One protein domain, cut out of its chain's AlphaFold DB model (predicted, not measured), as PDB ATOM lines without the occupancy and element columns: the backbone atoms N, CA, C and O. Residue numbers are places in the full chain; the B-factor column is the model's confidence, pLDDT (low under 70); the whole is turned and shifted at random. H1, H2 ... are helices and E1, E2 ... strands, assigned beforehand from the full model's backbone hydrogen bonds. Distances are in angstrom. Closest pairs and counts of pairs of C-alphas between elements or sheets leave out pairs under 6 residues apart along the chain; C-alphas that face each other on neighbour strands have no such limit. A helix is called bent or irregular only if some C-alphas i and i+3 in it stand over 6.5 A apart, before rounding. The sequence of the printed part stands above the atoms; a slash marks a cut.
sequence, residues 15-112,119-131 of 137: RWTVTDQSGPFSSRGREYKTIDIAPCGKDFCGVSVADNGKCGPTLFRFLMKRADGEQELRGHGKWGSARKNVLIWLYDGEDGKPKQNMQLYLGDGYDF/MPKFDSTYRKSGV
ATOM      1  N   ARG A  15      12.624 -19.411 -49.255       96.44
ATOM      2  CA  ARG A  15      12.247 -19.372 -47.849       96.44
ATOM      3  C   ARG A  15      12.414 -17.966 -47.310       96.44
ATOM      4  O   ARG A  15      13.495 -17.382 -47.414       96.44
ATOM      5  N   TRP A  16      11.377 -17.468 -46.667       96.56
ATOM      6  CA  TRP A  16      11.323 -16.158 -46.046       96.56
ATOM      7  C   TRP A  16      11.063 -16.335 -44.565       96.56
ATOM      8  O   TRP A  16      10.148 -17.059 -44.180       96.56
ATOM      9  N   THR A  17      11.859 -15.663 -43.746       95.81
ATOM     10  CA  THR A  17      11.703 -15.700 -42.292       95.81
ATOM     11  C   THR A  17      11.578 -14.279 -41.779       95.81
ATOM     12  O   THR A  17      12.309 -13.403 -42.246       95.81
ATOM     13  N   VAL A  18      10.658 -14.054 -40.840       94.38
ATOM     14  CA  VAL A  18      10.521 -12.761 -40.164       94.38
ATOM     15  C   VAL A  18      11.854 -12.338 -39.545       94.38
ATOM     16  O   VAL A  18      12.598 -13.175 -39.022       94.38
ATOM     17  N   THR A  19      12.178 -11.051 -39.630       91.06
ATOM     18  CA  THR A  19      13.426 -10.505 -39.082       91.06
ATOM     19  C   THR A  19      13.391 -10.447 -37.557       91.06
ATOM     20  O   THR A  19      14.362 -10.848 -36.920       91.06
ATOM     21  N   ASP A  20      12.263 -10.045 -36.967       86.50
ATOM     22  CA  ASP A  20      12.019 -10.169 -35.526       86.50
ATOM     23  C   ASP A  20      11.338 -11.506 -35.208       86.50
ATOM     24  O   ASP A  20      10.128 -11.680 -35.359       86.50
ATOM     25  N   GLN A  21      12.133 -12.476 -34.754       78.81
ATOM     26  CA  GLN A  21      11.632 -13.795 -34.356       78.81
ATOM     27  C   GLN A  21      11.145 -13.858 -32.902       78.81
ATOM     28  O   GLN A  21      10.486 -14.837 -32.535       78.81
ATOM     29  N   SER A  22      11.484 -12.850 -32.094       75.69
ATOM     30  CA  SER A  22      11.167 -12.754 -30.664       75.69
ATOM     31  C   SER A  22       9.861 -12.018 -30.371       75.69
ATOM     32  O   SER A  22       9.363 -12.097 -29.247       75.69
ATOM     33  N   GLY A  23       9.291 -11.344 -31.372       70.06
ATOM     34  CA  GLY A  23       8.029 -10.626 -31.252       70.06
ATOM     35  C   GLY A  23       6.871 -11.495 -30.725       70.06
ATOM     36  O   GLY A  23       6.826 -12.713 -30.953       70.06
ATOM     37  N   PRO A  24       5.893 -10.900 -30.015       72.19
ATOM     38  CA  PRO A  24       4.756 -11.626 -29.457       72.19
ATOM     39  C   PRO A  24       3.775 -12.057 -30.561       72.19
ATOM     40  O   PRO A  24       2.773 -11.399 -30.837       72.19
ATOM     41  N   PHE A  25       4.035 -13.201 -31.197       77.88
ATOM     42  CA  PHE A  25       3.132 -13.771 -32.198       77.88
ATOM     43  C   PHE A  25       2.002 -14.575 -31.547       77.88
ATOM     44  O   PHE A  25       2.238 -15.555 -30.827       77.88
ATOM     45  N   SER A  26       0.758 -14.223 -31.893       83.56
ATOM     46  CA  SER A  26      -0.404 -15.086 -31.647       83.56
ATOM     47  C   SER A  26      -0.215 -16.460 -32.301       83.56
ATOM     48  O   SER A  26       0.583 -16.615 -33.226       83.56
ATOM     49  N   SER A  27      -0.988 -17.465 -31.882       82.62
ATOM     50  CA  SER A  27      -0.937 -18.807 -32.488       82.62
ATOM     51  C   SER A  27      -1.098 -18.785 -34.013       82.62
ATOM     52  O   SER A  27      -0.394 -19.510 -34.707       82.62
ATOM     53  N   ARG A  28      -1.953 -17.896 -34.539       85.31
ATOM     54  CA  ARG A  28      -2.145 -17.683 -35.984       85.31
ATOM     55  C   ARG A  28      -0.958 -16.961 -36.622       85.31
ATOM     56  O   ARG A  28      -0.517 -17.347 -37.695       85.31
ATOM     57  N   GLY A  29      -0.400 -15.959 -35.940       86.12
ATOM     58  CA  GLY A  29       0.796 -15.246 -36.398       86.12
ATOM     59  C   GLY A  29       2.033 -16.142 -36.491       86.12
ATOM     60  O   GLY A  29       2.876 -15.931 -37.354       86.12
ATOM     61  N   ARG A  30       2.123 -17.193 -35.664       88.44
ATOM     62  CA  ARG A  30       3.230 -18.162 -35.733       88.44
ATOM     63  C   ARG A  30       3.289 -18.914 -37.060       88.44
ATOM     64  O   ARG A  30       4.391 -19.197 -37.513       88.44
ATOM     65  N   GLU A  31       2.150 -19.178 -37.708       91.06
ATOM     66  CA  GLU A  31       2.130 -19.806 -39.041       91.06
ATOM     67  C   GLU A  31       2.843 -18.941 -40.089       91.06
ATOM     68  O   GLU A  31       3.380 -19.463 -41.062       91.06
ATOM     69  N   TYR A  32       2.884 -17.628 -39.868       92.81
ATOM     70  CA  TYR A  32       3.491 -16.663 -40.769       92.81
ATOM     71  C   TYR A  32       4.975 -16.407 -40.478       92.81
ATOM     72  O   TYR A  32       5.625 -15.792 -41.311       92.81
ATOM     73  N   LYS A  33       5.561 -16.883 -39.368       94.00
ATOM     74  CA  LYS A  33       6.975 -16.599 -39.032       94.00
ATOM     75  C   LYS A  33       7.954 -17.033 -40.122       94.00
ATOM     76  O   LYS A  33       8.903 -16.313 -40.422       94.00
ATOM     77  N   THR A  34       7.714 -18.202 -40.704       96.44
ATOM     78  CA  THR A  34       8.524 -18.743 -41.792       96.44
ATOM     79  C   THR A  34       7.593 -19.208 -42.891       96.44
ATOM     80  O   THR A  34       6.685 -20.004 -42.644       96.44
ATOM     81  N   ILE A  35       7.820 -18.721 -44.105       97.50
ATOM     82  CA  ILE A  35       7.022 -19.071 -45.273       97.50
ATOM     83  C   ILE A  35       7.928 -19.500 -46.421       97.50
ATOM     84  O   ILE A  35       8.936 -18.860 -46.718       97.50
ATOM     85  N   ASP A  36       7.548 -20.577 -47.091       97.81
ATOM     86  CA  ASP A  36       8.135 -20.963 -48.365       97.81
ATOM     87  C   ASP A  36       7.218 -20.487 -49.484       97.81
ATOM     88  O   ASP A  36       6.023 -20.792 -49.490       97.81
ATOM     89  N   ILE A  37       7.774 -19.733 -50.430       96.56
ATOM     90  CA  ILE A  37       7.060 -19.282 -51.619       96.56
ATOM     91  C   ILE A  37       7.582 -20.063 -52.824       96.56
ATOM     92  O   ILE A  37       8.777 -20.030 -53.129       96.56
ATOM     93  N   ALA A  38       6.676 -20.772 -53.501       95.50
ATOM     94  CA  ALA A  38       6.960 -21.701 -54.600       95.50
ATOM     95  C   ALA A  38       5.839 -21.685 -55.660       95.50
ATOM     96  O   ALA A  38       4.704 -21.323 -55.329       95.50
ATOM     97  N   PRO A  39       6.103 -22.081 -56.925       94.94
ATOM     98  CA  PRO A  39       5.037 -22.304 -57.900       94.94
ATOM     99  C   PRO A  39       4.088 -23.414 -57.421       94.94
ATOM    100  O   PRO A  39       4.518 -24.398 -56.821       94.94
ATOM    101  N   CYS A  40       2.796 -23.267 -57.702       93.44
ATOM    102  CA  CYS A  40       1.742 -24.216 -57.347       93.44
ATOM    103  C   CYS A  40       0.684 -24.283 -58.466       93.44
ATOM    104  O   CYS A  40      -0.424 -23.752 -58.366       93.44
ATOM    105  N   GLY A  41       1.036 -24.934 -59.576       90.31
ATOM    106  CA  GLY A  41       0.189 -24.999 -60.770       90.31
ATOM    107  C   GLY A  41       0.222 -23.688 -61.563       90.31
ATOM    108  O   GLY A  41       1.287 -23.254 -61.989       90.31
ATOM    109  N   LYS A  42      -0.943 -23.060 -61.776       91.56
ATOM    110  CA  LYS A  42      -1.074 -21.762 -62.483       91.56
ATOM    111  C   LYS A  42      -0.807 -20.546 -61.587       91.56
ATOM    112  O   LYS A  42      -0.888 -19.403 -62.038       91.56
ATOM    113  N   ASP A  43      -0.494 -20.807 -60.327       94.06
ATOM    114  CA  ASP A  43      -0.286 -19.823 -59.281       94.06
ATOM    115  C   ASP A  43       1.106 -19.997 -58.665       94.06
ATOM    116  O   ASP A  43       1.818 -20.963 -58.945       94.06
ATOM    117  N   PHE A  44       1.475 -19.088 -57.773       94.75
ATOM    118  CA  PHE A  44       2.466 -19.337 -56.736       94.75
ATOM    119  C   PHE A  44       1.816 -19.181 -55.362       94.75
ATOM    120  O   PHE A  44       0.850 -18.434 -55.179       94.75
ATOM    121  N   CYS A  45       2.331 -19.935 -54.401       95.94
ATOM    122  CA  CYS A  45       1.731 -20.105 -53.089       95.94
ATOM    123  C   CYS A  45       2.758 -19.796 -52.007       95.94
ATOM    124  O   CYS A  45       3.908 -20.206 -52.131       95.94
ATOM    125  N   GLY A  46       2.319 -19.133 -50.938       97.06
ATOM    126  CA  GLY A  46       3.059 -19.057 -49.682       97.06
ATOM    127  C   GLY A  46       2.578 -20.141 -48.734       97.06
ATOM    128  O   GLY A  46       1.388 -20.206 -48.429       97.06
ATOM    129  N   VAL A  47       3.483 -20.998 -48.281       97.94
ATOM    130  CA  VAL A  47       3.194 -22.125 -47.391       97.94
ATOM    131  C   VAL A  47       3.897 -21.897 -46.067       97.94
ATOM    132  O   VAL A  47       5.092 -21.615 -46.045       97.94
ATOM    133  N   SER A  48       3.161 -22.029 -44.967       97.12
ATOM    134  CA  SER A  48       3.748 -21.956 -43.625       97.12
ATOM    135  C   SER A  48       4.778 -23.066 -43.403       97.12
ATOM    136  O   SER A  48       4.604 -24.211 -43.836       97.12
ATOM    137  N   VAL A  49       5.846 -22.733 -42.689       97.00
ATOM    138  CA  VAL A  49       6.903 -23.660 -42.287       97.00
ATOM    139  C   VAL A  49       7.002 -23.611 -40.768       97.00
ATOM    140  O   VAL A  49       7.323 -22.573 -40.193       97.00
ATOM    141  N   ALA A  50       6.709 -24.729 -40.108       93.00
ATOM    142  CA  ALA A  50       6.863 -24.839 -38.661       93.00
ATOM    143  C   ALA A  50       8.348 -24.797 -38.252       93.00
ATOM    144  O   ALA A  50       9.226 -25.070 -39.070       93.00
ATOM    145  N   ASP A  51       8.635 -24.541 -36.972       89.44
ATOM    146  CA  ASP A  51      10.012 -24.437 -36.455       89.44
ATOM    147  C   ASP A  51      10.847 -25.717 -36.693       89.44
ATOM    148  O   ASP A  51      12.056 -25.655 -36.899       89.44
ATOM    149  N   ASN A  52      10.203 -26.888 -36.749       91.44
ATOM    150  CA  ASN A  52      10.845 -28.165 -37.092       91.44
ATOM    151  C   ASN A  52      10.974 -28.418 -38.611       91.44
ATOM    152  O   ASN A  52      11.292 -29.528 -39.034       91.44
ATOM    153  N   GLY A  53      10.666 -27.423 -39.443       92.25
ATOM    154  CA  GLY A  53      10.701 -27.502 -40.902       92.25
ATOM    155  C   GLY A  53       9.495 -28.187 -41.549       92.25
ATOM    156  O   GLY A  53       9.470 -28.310 -42.774       92.25
ATOM    157  N   LYS A  54       8.492 -28.632 -40.778       95.38
ATOM    158  CA  LYS A  54       7.288 -29.272 -41.325       95.38
ATOM    159  C   LYS A  54       6.448 -28.265 -42.114       95.38
ATOM    160  O   LYS A  54       6.136 -27.183 -41.622       95.38
ATOM    161  N   CYS A  55       6.025 -28.670 -43.309       96.19
ATOM    162  CA  CYS A  55       5.122 -27.886 -44.146       96.19
ATOM    163  C   CYS A  55       3.716 -27.854 -43.543       96.19
ATOM    164  O   CYS A  55       3.127 -28.906 -43.275       96.19
ATOM    165  N   GLY A  56       3.202 -26.650 -43.325       94.69
ATOM    166  CA  GLY A  56       1.862 -26.400 -42.820       94.69
ATOM    167  C   GLY A  56       0.878 -26.026 -43.935       94.69
ATOM    168  O   GLY A  56       1.066 -26.415 -45.091       94.69
ATOM    169  N   PRO A  57      -0.211 -25.306 -43.612       94.94
ATOM    170  CA  PRO A  57      -1.165 -24.843 -44.611       94.94
ATOM    171  C   PRO A  57      -0.561 -23.856 -45.618       94.94
ATOM    172  O   PRO A  57       0.337 -23.071 -45.297       94.94
ATOM    173  N   THR A  58      -1.161 -23.835 -46.810       96.88
ATOM    174  CA  THR A  58      -1.060 -22.716 -47.750       96.88
ATOM    175  C   THR A  58      -1.726 -21.489 -47.136       96.88
ATOM    176  O   THR A  58      -2.915 -21.513 -46.811       96.88
ATOM    177  N   LEU A  59      -0.946 -20.427 -46.975       95.75
ATOM    178  CA  LEU A  59      -1.362 -19.173 -46.364       95.75
ATOM    179  C   LEU A  59      -1.930 -18.201 -47.385       95.75
ATOM    180  O   LEU A  59      -2.887 -17.510 -47.081       95.75
ATOM    181  N   PHE A  60      -1.371 -18.136 -48.588       95.06
ATOM    182  CA  PHE A  60      -1.851 -17.257 -49.654       95.06
ATOM    183  C   PHE A  60      -1.489 -17.824 -51.024       95.06
ATOM    184  O   PHE A  60      -0.639 -18.711 -51.147       95.06
ATOM    185  N   ARG A  61      -2.147 -17.300 -52.058       95.56
ATOM    186  CA  ARG A  61      -1.989 -17.725 -53.448       95.56
ATOM    187  C   ARG A  61      -2.143 -16.528 -54.379       95.56
ATOM    188  O   ARG A  61      -3.059 -15.726 -54.201       95.56
ATOM    189  N   PHE A  62      -1.285 -16.447 -55.388       93.62
ATOM    190  CA  PHE A  62      -1.296 -15.394 -56.399       93.62
ATOM    191  C   PHE A  62      -1.067 -15.972 -57.794       93.62
ATOM    192  O   PHE A  62      -0.376 -16.972 -57.952       93.62
ATOM    193  N   LEU A  63      -1.609 -15.309 -58.817       91.88
ATOM    194  CA  LEU A  63      -1.439 -15.720 -60.211       91.88
ATOM    195  C   LEU A  63       0.036 -15.663 -60.628       91.88
ATOM    196  O   LEU A  63       0.693 -14.649 -60.385       91.88
ATOM    197  N   MET A  64       0.519 -16.677 -61.360       90.50
ATOM    198  CA  MET A  64       1.927 -16.750 -61.788       90.50
ATOM    199  C   MET A  64       2.404 -15.503 -62.546       90.50
ATOM    200  O   MET A  64       3.537 -15.067 -62.400       90.50
ATOM    201  N   LYS A  65       1.522 -14.861 -63.318       90.25
ATOM    202  CA  LYS A  65       1.854 -13.645 -64.076       90.25
ATOM    203  C   LYS A  65       2.337 -12.461 -63.222       90.25
ATOM    204  O   LYS A  65       2.801 -11.488 -63.788       90.25
ATOM    205  N   ARG A  66       2.174 -12.512 -61.892       89.38
ATOM    206  CA  ARG A  66       2.634 -11.477 -60.948       89.38
ATOM    207  C   ARG A  66       3.964 -11.814 -60.269       89.38
ATOM    208  O   ARG A  66       4.361 -11.161 -59.311       89.38
ATOM    209  N   ALA A  67       4.619 -12.886 -60.699       88.88
ATOM    210  CA  ALA A  67       5.806 -13.401 -60.040       88.88
ATOM    211  C   ALA A  67       7.094 -12.639 -60.433       88.88
ATOM    212  O   ALA A  67       8.149 -12.892 -59.861       88.88
ATOM    213  N   ASP A  68       7.043 -11.684 -61.363       85.94
ATOM    214  CA  ASP A  68       8.191 -10.835 -61.736       85.94
ATOM    215  C   ASP A  68       8.683  -9.924 -60.588       85.94
ATOM    216  O   ASP A  68       9.856  -9.548 -60.527       85.94
ATOM    217  N   GLY A  69       7.810  -9.628 -59.624       78.31
ATOM    218  CA  GLY A  69       8.116  -8.790 -58.468       78.31
ATOM    219  C   GLY A  69       8.325  -7.324 -58.810       78.31
ATOM    220  O   GLY A  69       9.024  -6.642 -58.070       78.31
ATOM    221  N   GLU A  70       7.773  -6.856 -59.928       75.69
ATOM    222  CA  GLU A  70       7.732  -5.432 -60.300       75.69
ATOM    223  C   GLU A  70       6.537  -4.705 -59.660       75.69
ATOM    224  O   GLU A  70       6.449  -3.482 -59.685       75.69
ATOM    225  N   GLN A  71       5.598  -5.457 -59.079       69.56
ATOM    226  CA  GLN A  71       4.366  -4.932 -58.502       69.56
ATOM    227  C   GLN A  71       4.163  -5.427 -57.073       69.56
ATOM    228  O   GLN A  71       4.524  -6.551 -56.716       69.56
ATOM    229  N   GLU A  72       3.499  -4.587 -56.289       83.06
ATOM    230  CA  GLU A  72       2.912  -4.951 -55.008       83.06
ATOM    231  C   GLU A  72       1.839  -6.044 -55.205       83.06
ATOM    232  O   GLU A  72       0.964  -5.947 -56.076       83.06
ATOM    233  N   LEU A  73       1.886  -7.112 -54.404       88.06
ATOM    234  CA  LEU A  73       0.923  -8.208 -54.510       88.06
ATOM    235  C   LEU A  73      -0.249  -7.994 -53.564       88.06
ATOM    236  O   LEU A  73      -0.150  -8.241 -52.366       88.06
ATOM    237  N   ARG A  74      -1.397  -7.635 -54.138       87.88
ATOM    238  CA  ARG A  74      -2.697  -7.631 -53.454       87.88
ATOM    239  C   ARG A  74      -3.471  -8.907 -53.732       87.88
ATOM    240  O   ARG A  74      -3.601  -9.321 -54.891       87.88
ATOM    241  N   GLY A  75      -4.018  -9.505 -52.683       88.12
ATOM    242  CA  GLY A  75      -4.841 -10.702 -52.791       88.12
ATOM    243  C   GLY A  75      -5.453 -11.095 -51.460       88.12
ATOM    244  O   GLY A  75      -5.782 -10.243 -50.637       88.12
ATOM    245  N   HIS A  76      -5.583 -12.403 -51.240       89.62
ATOM    246  CA  HIS A  76      -6.129 -12.921 -49.992       89.62
ATOM    247  C   HIS A  76      -5.252 -13.999 -49.364       89.62
ATOM    248  O   HIS A  76      -4.666 -14.828 -50.064       89.62
ATOM    249  N   GLY A  77      -5.216 -13.989 -48.035       90.00
ATOM    250  CA  GLY A  77      -4.525 -14.968 -47.217       90.00
ATOM    251  C   GLY A  77      -5.407 -15.568 -46.123       90.00
ATOM    252  O   GLY A  77      -6.530 -15.120 -45.877       90.00
ATOM    253  N   LYS A  78      -4.895 -16.614 -45.480       90.94
ATOM    254  CA  LYS A  78      -5.558 -17.428 -44.467       90.94
ATOM    255  C   LYS A  78      -5.167 -16.969 -43.063       90.94
ATOM    256  O   LYS A  78      -4.019 -17.076 -42.668       90.94
ATOM    257  N   TRP A  79      -6.138 -16.575 -42.251       88.00
ATOM    258  CA  TRP A  79      -5.939 -16.269 -40.835       88.00
ATOM    259  C   TRP A  79      -6.754 -17.226 -39.964       88.00
ATOM    260  O   TRP A  79      -7.934 -16.995 -39.684       88.00
ATOM    261  N   GLY A  80      -6.147 -18.341 -39.550       84.88
ATOM    262  CA  GLY A  80      -6.896 -19.440 -38.935       84.88
ATOM    263  C   GLY A  80      -7.909 -20.025 -39.927       84.88
ATOM    264  O   GLY A  80      -7.524 -20.476 -41.000       84.88
ATOM    265  N   SER A  81      -9.203 -20.014 -39.598       84.12
ATOM    266  CA  SER A  81     -10.276 -20.410 -40.528       84.12
ATOM    267  C   SER A  81     -10.780 -19.267 -41.417       84.12
ATOM    268  O   SER A  81     -11.548 -19.514 -42.344       84.12
ATOM    269  N   ALA A  82     -10.368 -18.023 -41.154       84.88
ATOM    270  CA  ALA A  82     -10.833 -16.855 -41.891       84.88
ATOM    271  C   ALA A  82      -9.968 -16.569 -43.125       84.88
ATOM    272  O   ALA A  82      -8.775 -16.871 -43.161       84.88
ATOM    273  N   ARG A  83     -10.569 -15.906 -44.115       86.81
ATOM    274  CA  ARG A  83      -9.869 -15.281 -45.242       86.81
ATOM    275  C   ARG A  83      -9.737 -13.783 -44.973       86.81
ATOM    276  O   ARG A  83     -10.707 -13.163 -44.545       86.81
ATOM    277  N   LYS A  84      -8.554 -13.220 -45.209       85.88
ATOM    278  CA  LYS A  84      -8.214 -11.800 -45.005       85.88
ATOM    279  C   LYS A  84      -7.488 -11.246 -46.222       85.88
ATOM    280  O   LYS A  84      -6.984 -12.026 -47.032       85.88
ATOM    281  N   ASN A  85      -7.437  -9.925 -46.374       87.19
ATOM    282  CA  ASN A  85      -6.612  -9.330 -47.424       87.19
ATOM    283  C   ASN A  85      -5.140  -9.524 -47.075       87.19
ATOM    284  O   ASN A  85      -4.765  -9.412 -45.909       87.19
ATOM    285  N   VAL A  86      -4.331  -9.849 -48.082       88.69
ATOM    286  CA  VAL A  86      -2.875  -9.931 -47.958       88.69
ATOM    287  C   VAL A  86      -2.230  -8.933 -48.909       88.69
ATOM    288  O   VAL A  86      -2.676  -8.781 -50.054       88.69
ATOM    289  N   LEU A  87      -1.184  -8.282 -48.416       89.38
ATOM    290  CA  LEU A  87      -0.300  -7.415 -49.172       89.38
ATOM    291  C   LEU A  87       1.126  -7.935 -49.058       89.38
ATOM    292  O   LEU A  87       1.570  -8.231 -47.950       89.38
ATOM    293  N   ILE A  88       1.838  -8.034 -50.178       91.62
ATOM    294  CA  ILE A  88       3.274  -8.318 -50.179       91.62
ATOM    295  C   ILE A  88       3.998  -7.240 -50.970       91.62
ATOM    296  O   ILE A  88       3.670  -7.000 -52.135       91.62
ATOM    297  N   TRP A  89       5.009  -6.646 -50.346       89.31
ATOM    298  CA  TRP A  89       5.910  -5.699 -50.986       89.31
ATOM    299  C   TRP A  89       7.348  -6.208 -50.916       89.31
ATOM    300  O   TRP A  89       7.833  -6.547 -49.838       89.31
ATOM    301  N   LEU A  90       8.016  -6.295 -52.068       90.56
ATOM    302  CA  LEU A  90       9.441  -6.611 -52.154       90.56
ATOM    303  C   LEU A  90      10.257  -5.334 -52.223       90.56
ATOM    304  O   LEU A  90       9.896  -4.405 -52.942       90.56
ATOM    305  N   TYR A  91      11.391  -5.339 -51.542       88.06
ATOM    306  CA  TYR A  91      12.348  -4.247 -51.597       88.06
ATOM    307  C   TYR A  91      13.768  -4.764 -51.380       88.06
ATOM    308  O   TYR A  91      14.004  -5.924 -51.010       88.06
ATOM    309  N   ASP A  92      14.725  -3.901 -51.682       86.69
ATOM    310  CA  ASP A  92      16.133  -4.265 -51.699       86.69
ATOM    311  C   ASP A  92      16.692  -4.490 -50.290       86.69
ATOM    312  O   ASP A  92      16.185  -3.989 -49.281       86.69
ATOM    313  N   GLY A  93      17.729  -5.323 -50.232       77.06
ATOM    314  CA  GLY A  93      18.535  -5.530 -49.037       77.06
ATOM    315  C   GLY A  93      19.385  -4.306 -48.710       77.06
ATOM    316  O   GLY A  93      19.822  -3.592 -49.610       77.06
ATOM    317  N   GLU A  94      19.710  -4.113 -47.431       74.31
ATOM    318  CA  GLU A  94      20.710  -3.117 -47.005       74.31
ATOM    319  C   GLU A  94      22.098  -3.390 -47.619       74.31
ATOM    320  O   GLU A  94      22.916  -2.487 -47.747       74.31
ATOM    321  N   ASP A  95      22.355  -4.633 -48.046       73.81
ATOM    322  CA  ASP A  95      23.575  -5.069 -48.732       73.81
ATOM    323  C   ASP A  95      23.561  -4.804 -50.250       73.81
ATOM    324  O   ASP A  95      24.400  -5.338 -50.978       73.81
ATOM    325  N   GLY A  96      22.596  -4.017 -50.743       66.94
ATOM    326  CA  GLY A  96      22.456  -3.665 -52.158       66.94
ATOM    327  C   GLY A  96      22.001  -4.825 -53.047       66.94
ATOM    328  O   GLY A  96      21.974  -4.694 -54.271       66.94
ATOM    329  N   LYS A  97      21.645  -5.979 -52.464       72.56
ATOM    330  CA  LYS A  97      21.096  -7.100 -53.228       72.56
ATOM    331  C   LYS A  97      19.617  -6.851 -53.518       72.56
ATOM    332  O   LYS A  97      18.844  -6.637 -52.577       72.56
ATOM    333  N   PRO A  98      19.192  -6.953 -54.787       77.19
ATOM    334  CA  PRO A  98      17.828  -6.627 -55.145       77.19
ATOM    335  C   PRO A  98      16.839  -7.619 -54.531       77.19
ATOM    336  O   PRO A  98      17.091  -8.833 -54.508       77.19
ATOM    337  N   LYS A  99      15.701  -7.097 -54.064       80.62
ATOM    338  CA  LYS A  99      14.514  -7.865 -53.646       80.62
ATOM    339  C   LYS A  99      14.810  -8.999 -52.640       80.62
ATOM    340  O   LYS A  99      14.269 -10.101 -52.755       80.62
ATOM    341  N   GLN A 100      15.702  -8.752 -51.674       84.81
ATOM    342  CA  GLN A 100      16.040  -9.700 -50.591       84.81
ATOM    343  C   GLN A 100      15.169  -9.545 -49.342       84.81
ATOM    344  O   GLN A 100      15.181 -10.427 -48.475       84.81
ATOM    345  N   ASN A 101      14.420  -8.448 -49.260       90.81
ATOM    346  CA  ASN A 101      13.499  -8.169 -48.179       90.81
ATOM    347  C   ASN A 101      12.061  -8.158 -48.693       90.81
ATOM    348  O   ASN A 101      11.784  -7.864 -49.859       90.81
ATOM    349  N   MET A 102      11.146  -8.508 -47.801       93.25
ATOM    350  CA  MET A 102       9.726  -8.566 -48.094       93.25
ATOM    351  C   MET A 102       8.944  -8.087 -46.879       93.25
ATOM    352  O   MET A 102       9.154  -8.601 -45.787       93.25
ATOM    353  N   GLN A 103       8.002  -7.171 -47.063       91.50
ATOM    354  CA  GLN A 103       7.011  -6.865 -46.039       91.50
ATOM    355  C   GLN A 103       5.704  -7.564 -46.388       91.50
ATOM    356  O   GLN A 103       5.224  -7.464 -47.521       91.50
ATOM    357  N   LEU A 104       5.158  -8.315 -45.432       92.06
ATOM    358  CA  LEU A 104       3.873  -8.983 -45.576       92.06
ATOM    359  C   LEU A 104       2.900  -8.420 -44.564       92.06
ATOM    360  O   LEU A 104       3.172  -8.397 -43.364       92.06
ATOM    361  N   TYR A 105       1.721  -8.088 -45.067       88.50
ATOM    362  CA  TYR A 105       0.625  -7.624 -44.249       88.50
ATOM    363  C   TYR A 105      -0.625  -8.472 -44.457       88.50
ATOM    364  O   TYR A 105      -0.937  -8.850 -45.586       88.50
ATOM    365  N   LEU A 106      -1.363  -8.754 -43.384       87.31
ATOM    366  CA  LEU A 106      -2.594  -9.543 -43.405       87.31
ATOM    367  C   LEU A 106      -3.651  -8.944 -42.471       87.31
ATOM    368  O   LEU A 106      -3.410  -8.810 -41.273       87.31
ATOM    369  N   GLY A 107      -4.842  -8.647 -42.991       80.19
ATOM    370  CA  GLY A 107      -5.944  -8.084 -42.207       80.19
ATOM    371  C   GLY A 107      -7.022  -7.441 -43.076       80.19
ATOM    372  O   GLY A 107      -6.942  -7.474 -44.303       80.19
ATOM    373  N   ASP A 108      -8.031  -6.852 -42.438       62.34
ATOM    374  CA  ASP A 108      -9.046  -6.038 -43.117       62.34
ATOM    375  C   ASP A 108      -8.676  -4.575 -42.862       62.34
ATOM    376  O   ASP A 108      -8.554  -4.165 -41.707       62.34
ATOM    377  N   GLY A 109      -8.426  -3.806 -43.920       49.88
ATOM    378  CA  GLY A 109      -8.041  -2.395 -43.798       49.88
ATOM    379  C   GLY A 109      -6.657  -2.041 -44.335       49.88
ATOM    380  O   GLY A 109      -5.920  -1.321 -43.671       49.88
ATOM    381  N   TYR A 110      -6.334  -2.467 -45.558       47.28
ATOM    382  CA  TYR A 110      -5.572  -1.571 -46.429       47.28
ATOM    383  C   TYR A 110      -6.531  -0.561 -47.058       47.28
ATOM    384  O   TYR A 110      -6.881  -0.673 -48.230       47.28
ATOM    385  N   ASP A 111      -6.979   0.379 -46.226       47.09
ATOM    386  CA  ASP A 111      -7.229   1.751 -46.648       47.09
ATOM    387  C   ASP A 111      -6.030   2.577 -46.148       47.09
ATOM    388  O   ASP A 111      -5.664   2.483 -44.974       47.09
ATOM    389  N   PHE A 112      -5.353   3.300 -47.046       52.06
ATOM    390  CA  PHE A 112      -4.209   4.170 -46.718       52.06
ATOM    391  C   PHE A 112      -4.661   5.590 -46.326       52.06
ATOM    392  O   PHE A 112      -3.847   6.507 -46.244       52.06
ATOM    393  N   MET A 119      -9.133  -4.615 -35.764       44.56
ATOM    394  CA  MET A 119      -8.798  -5.991 -36.167       44.56
ATOM    395  C   MET A 119      -7.292  -6.323 -36.151       44.56
ATOM    396  O   MET A 119      -6.476  -5.449 -36.442       44.56
ATOM    397  N   PRO A 120      -6.898  -7.588 -35.865       52.62
ATOM    398  CA  PRO A 120      -5.498  -7.987 -35.804       52.62
ATOM    399  C   PRO A 120      -4.878  -7.952 -37.201       52.62
ATOM    400  O   PRO A 120      -5.277  -8.709 -38.089       52.62
ATOM    401  N   LYS A 121      -3.903  -7.060 -37.367       67.38
ATOM    402  CA  LYS A 121      -3.058  -6.928 -38.550       67.38
ATOM    403  C   LYS A 121      -1.788  -7.724 -38.264       67.38
ATOM    404  O   LYS A 121      -1.070  -7.395 -37.324       67.38
ATOM    405  N   PHE A 122      -1.539  -8.810 -38.991       82.31
ATOM    406  CA  PHE A 122      -0.176  -9.335 -39.025       82.31
ATOM    407  C   PHE A 122       0.603  -8.419 -39.961       82.31
ATOM    408  O   PHE A 122       0.205  -8.261 -41.110       82.31
ATOM    409  N   ASP A 123       1.662  -7.810 -39.455       87.44
ATOM    410  CA  ASP A 123       2.618  -7.006 -40.208       87.44
ATOM    411  C   ASP A 123       3.999  -7.482 -39.786       87.44
ATOM    412  O   ASP A 123       4.320  -7.501 -38.594       87.44
ATOM    413  N   SER A 124       4.785  -7.944 -40.749       90.25
ATOM    414  CA  SER A 124       6.161  -8.290 -40.467       90.25
ATOM    415  C   SER A 124       7.052  -8.103 -41.679       90.25
ATOM    416  O   SER A 124       6.662  -8.326 -42.829       90.25
ATOM    417  N   THR A 125       8.286  -7.725 -41.377       92.38
ATOM    418  CA  THR A 125       9.390  -7.721 -42.322       92.38
ATOM    419  C   THR A 125      10.039  -9.094 -42.341       92.38
ATOM    420  O   THR A 125      10.302  -9.692 -41.301       92.38
ATOM    421  N   TYR A 126      10.334  -9.577 -43.538       94.56
ATOM    422  CA  TYR A 126      10.981 -10.846 -43.799       94.56
ATOM    423  C   TYR A 126      12.290 -10.616 -44.522       94.56
ATOM    424  O   TYR A 126      12.406  -9.744 -45.384       94.56
ATOM    425  N   ARG A 127      13.231 -11.512 -44.249       93.81
ATOM    426  CA  ARG A 127      14.444 -11.670 -45.036       93.81
ATOM    427  C   ARG A 127      14.432 -13.015 -45.741       93.81
ATOM    428  O   ARG A 127      14.037 -14.042 -45.169       93.81
ATOM    429  N   LYS A 128      14.902 -13.024 -46.985       92.62
ATOM    430  CA  LYS A 128      15.146 -14.265 -47.713       92.62
ATOM    431  C   LYS A 128      16.246 -15.057 -47.002       92.62
ATOM    432  O   LYS A 128      17.336 -14.553 -46.751       92.62
ATOM    433  N   SER A 129      15.940 -16.298 -46.645       92.00
ATOM    434  CA  SER A 129      16.776 -17.155 -45.790       92.00
ATOM    435  C   SER A 129      17.175 -18.474 -46.454       92.00
ATOM    436  O   SER A 129      17.996 -19.210 -45.915       92.00
ATOM    437  N   GLY A 130      16.639 -18.784 -47.639       92.06
ATOM    438  CA  GLY A 130      17.053 -19.963 -48.395       92.06
ATOM    439  C   GLY A 130      16.113 -20.336 -49.534       92.06
ATOM    440  O   GLY A 130      15.326 -19.522 -50.015       92.06
ATOM    441  N   VAL A 131      16.204 -21.593 -49.964       93.19
ATOM    442  CA  VAL A 131      15.349 -22.180 -51.005       93.19
ATOM    443  C   VAL A 131      14.053 -22.702 -50.382       93.19
ATOM    444  O   VAL A 131      14.083 -23.281 -49.294       93.19
TER     445      VAL A 131
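AT A GLANCE: This is residues 15 to 112 and 119 to 131 of the 137 residues of an uncharacterized protein of Novosphingobium sp (UniProt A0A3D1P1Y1). The eight strands form one antiparallel sheet curled into a nearly closed barrel, in which the two edge strands E4 and E5 come back close to each other. The very short helix H1 sits at one end of the barrel and only grazes the sheet. The printed part has 111 residues with one named helix and eight named strands, in the order E1 H1 E2 E3 E4 E5 E6 E7 E8, and the sheet's order is E4 E3 E2 E1 E8 E7 E6 E5. The class is mostly strand, and the whole is compact and rounded, with a radius of gyration of the C-alphas of 13.2 A and spans of 33 by 32 by 28 A.

HOW THE PARTS SIT: E1, residues 15 to 18, is an inner strand, antiparallel to E2, residues 34 to 40, and to E8, residues 122 to 130. N 16 is 2.8 A from O 35, and N 15 is 2.8 A from O 130, both within hydrogen-bond range. H1, residues 27 to 30, grazes the sheet with residues 28 to 30, and its C-alpha 28 is 6.3 A from C-alpha 79. H1 is too short for an O i to N i+4 pair, and its one O i to N i+3 pair is not within range. E2, E3 at residues 43 to 49 and E4 at residues 55 to 63 form a meander, each strand the antiparallel neighbour of the one before, with N 47 to O 36 at 2.8 A and N 44 to O 62 at 2.8 A. E5, residues 73 to 79, E6, residues 82 to 91, and E7, residues 101 to 107, form a second meander, with N 77 to O 84 at 2.8 A and N 103 to O 89 at 2.8 A. E8 is antiparallel to E7, with N 126 to O 102 at 2.7 A. The sheet is a folded sheet, bent back on itself: E4 E3 E2 E1 face E7 E6 E5, with E8 as the hinge. E4 and E5 have 13 pairs of C-alphas within 8 A, the closest being Phe 60 and Gly 77 at 4.3 A.

IN THESE COORDINATES: E1 begins at C-alpha 15, (12.247, -19.372, -47.849). E4 is 21.2 A long and bends by 60 degrees at residue 59. E6, the longest strand, measures 28.1 A and begins at C-alpha 82, (-10.833, -16.855, -41.891). E7 measures 20.3 A. E8 measures 22.3 A, bends by 58 degrees at residue 125 and ends at C-alpha 130, (17.053, -19.963, -48.395).

THE WHOLE: The two C-alphas farthest apart are those of Ser 81 and Gly 96, at 38.6 A. Residues 113 to 118 are not printed, and C-alphas 112 and 119 are 15.4 A apart across this cut. Of the links that are printed whole, none is long. The mean pLDDT of the printed part is 86.1, and it is under 70 at residues 71, 96, 108 to 112 and 119 to 121.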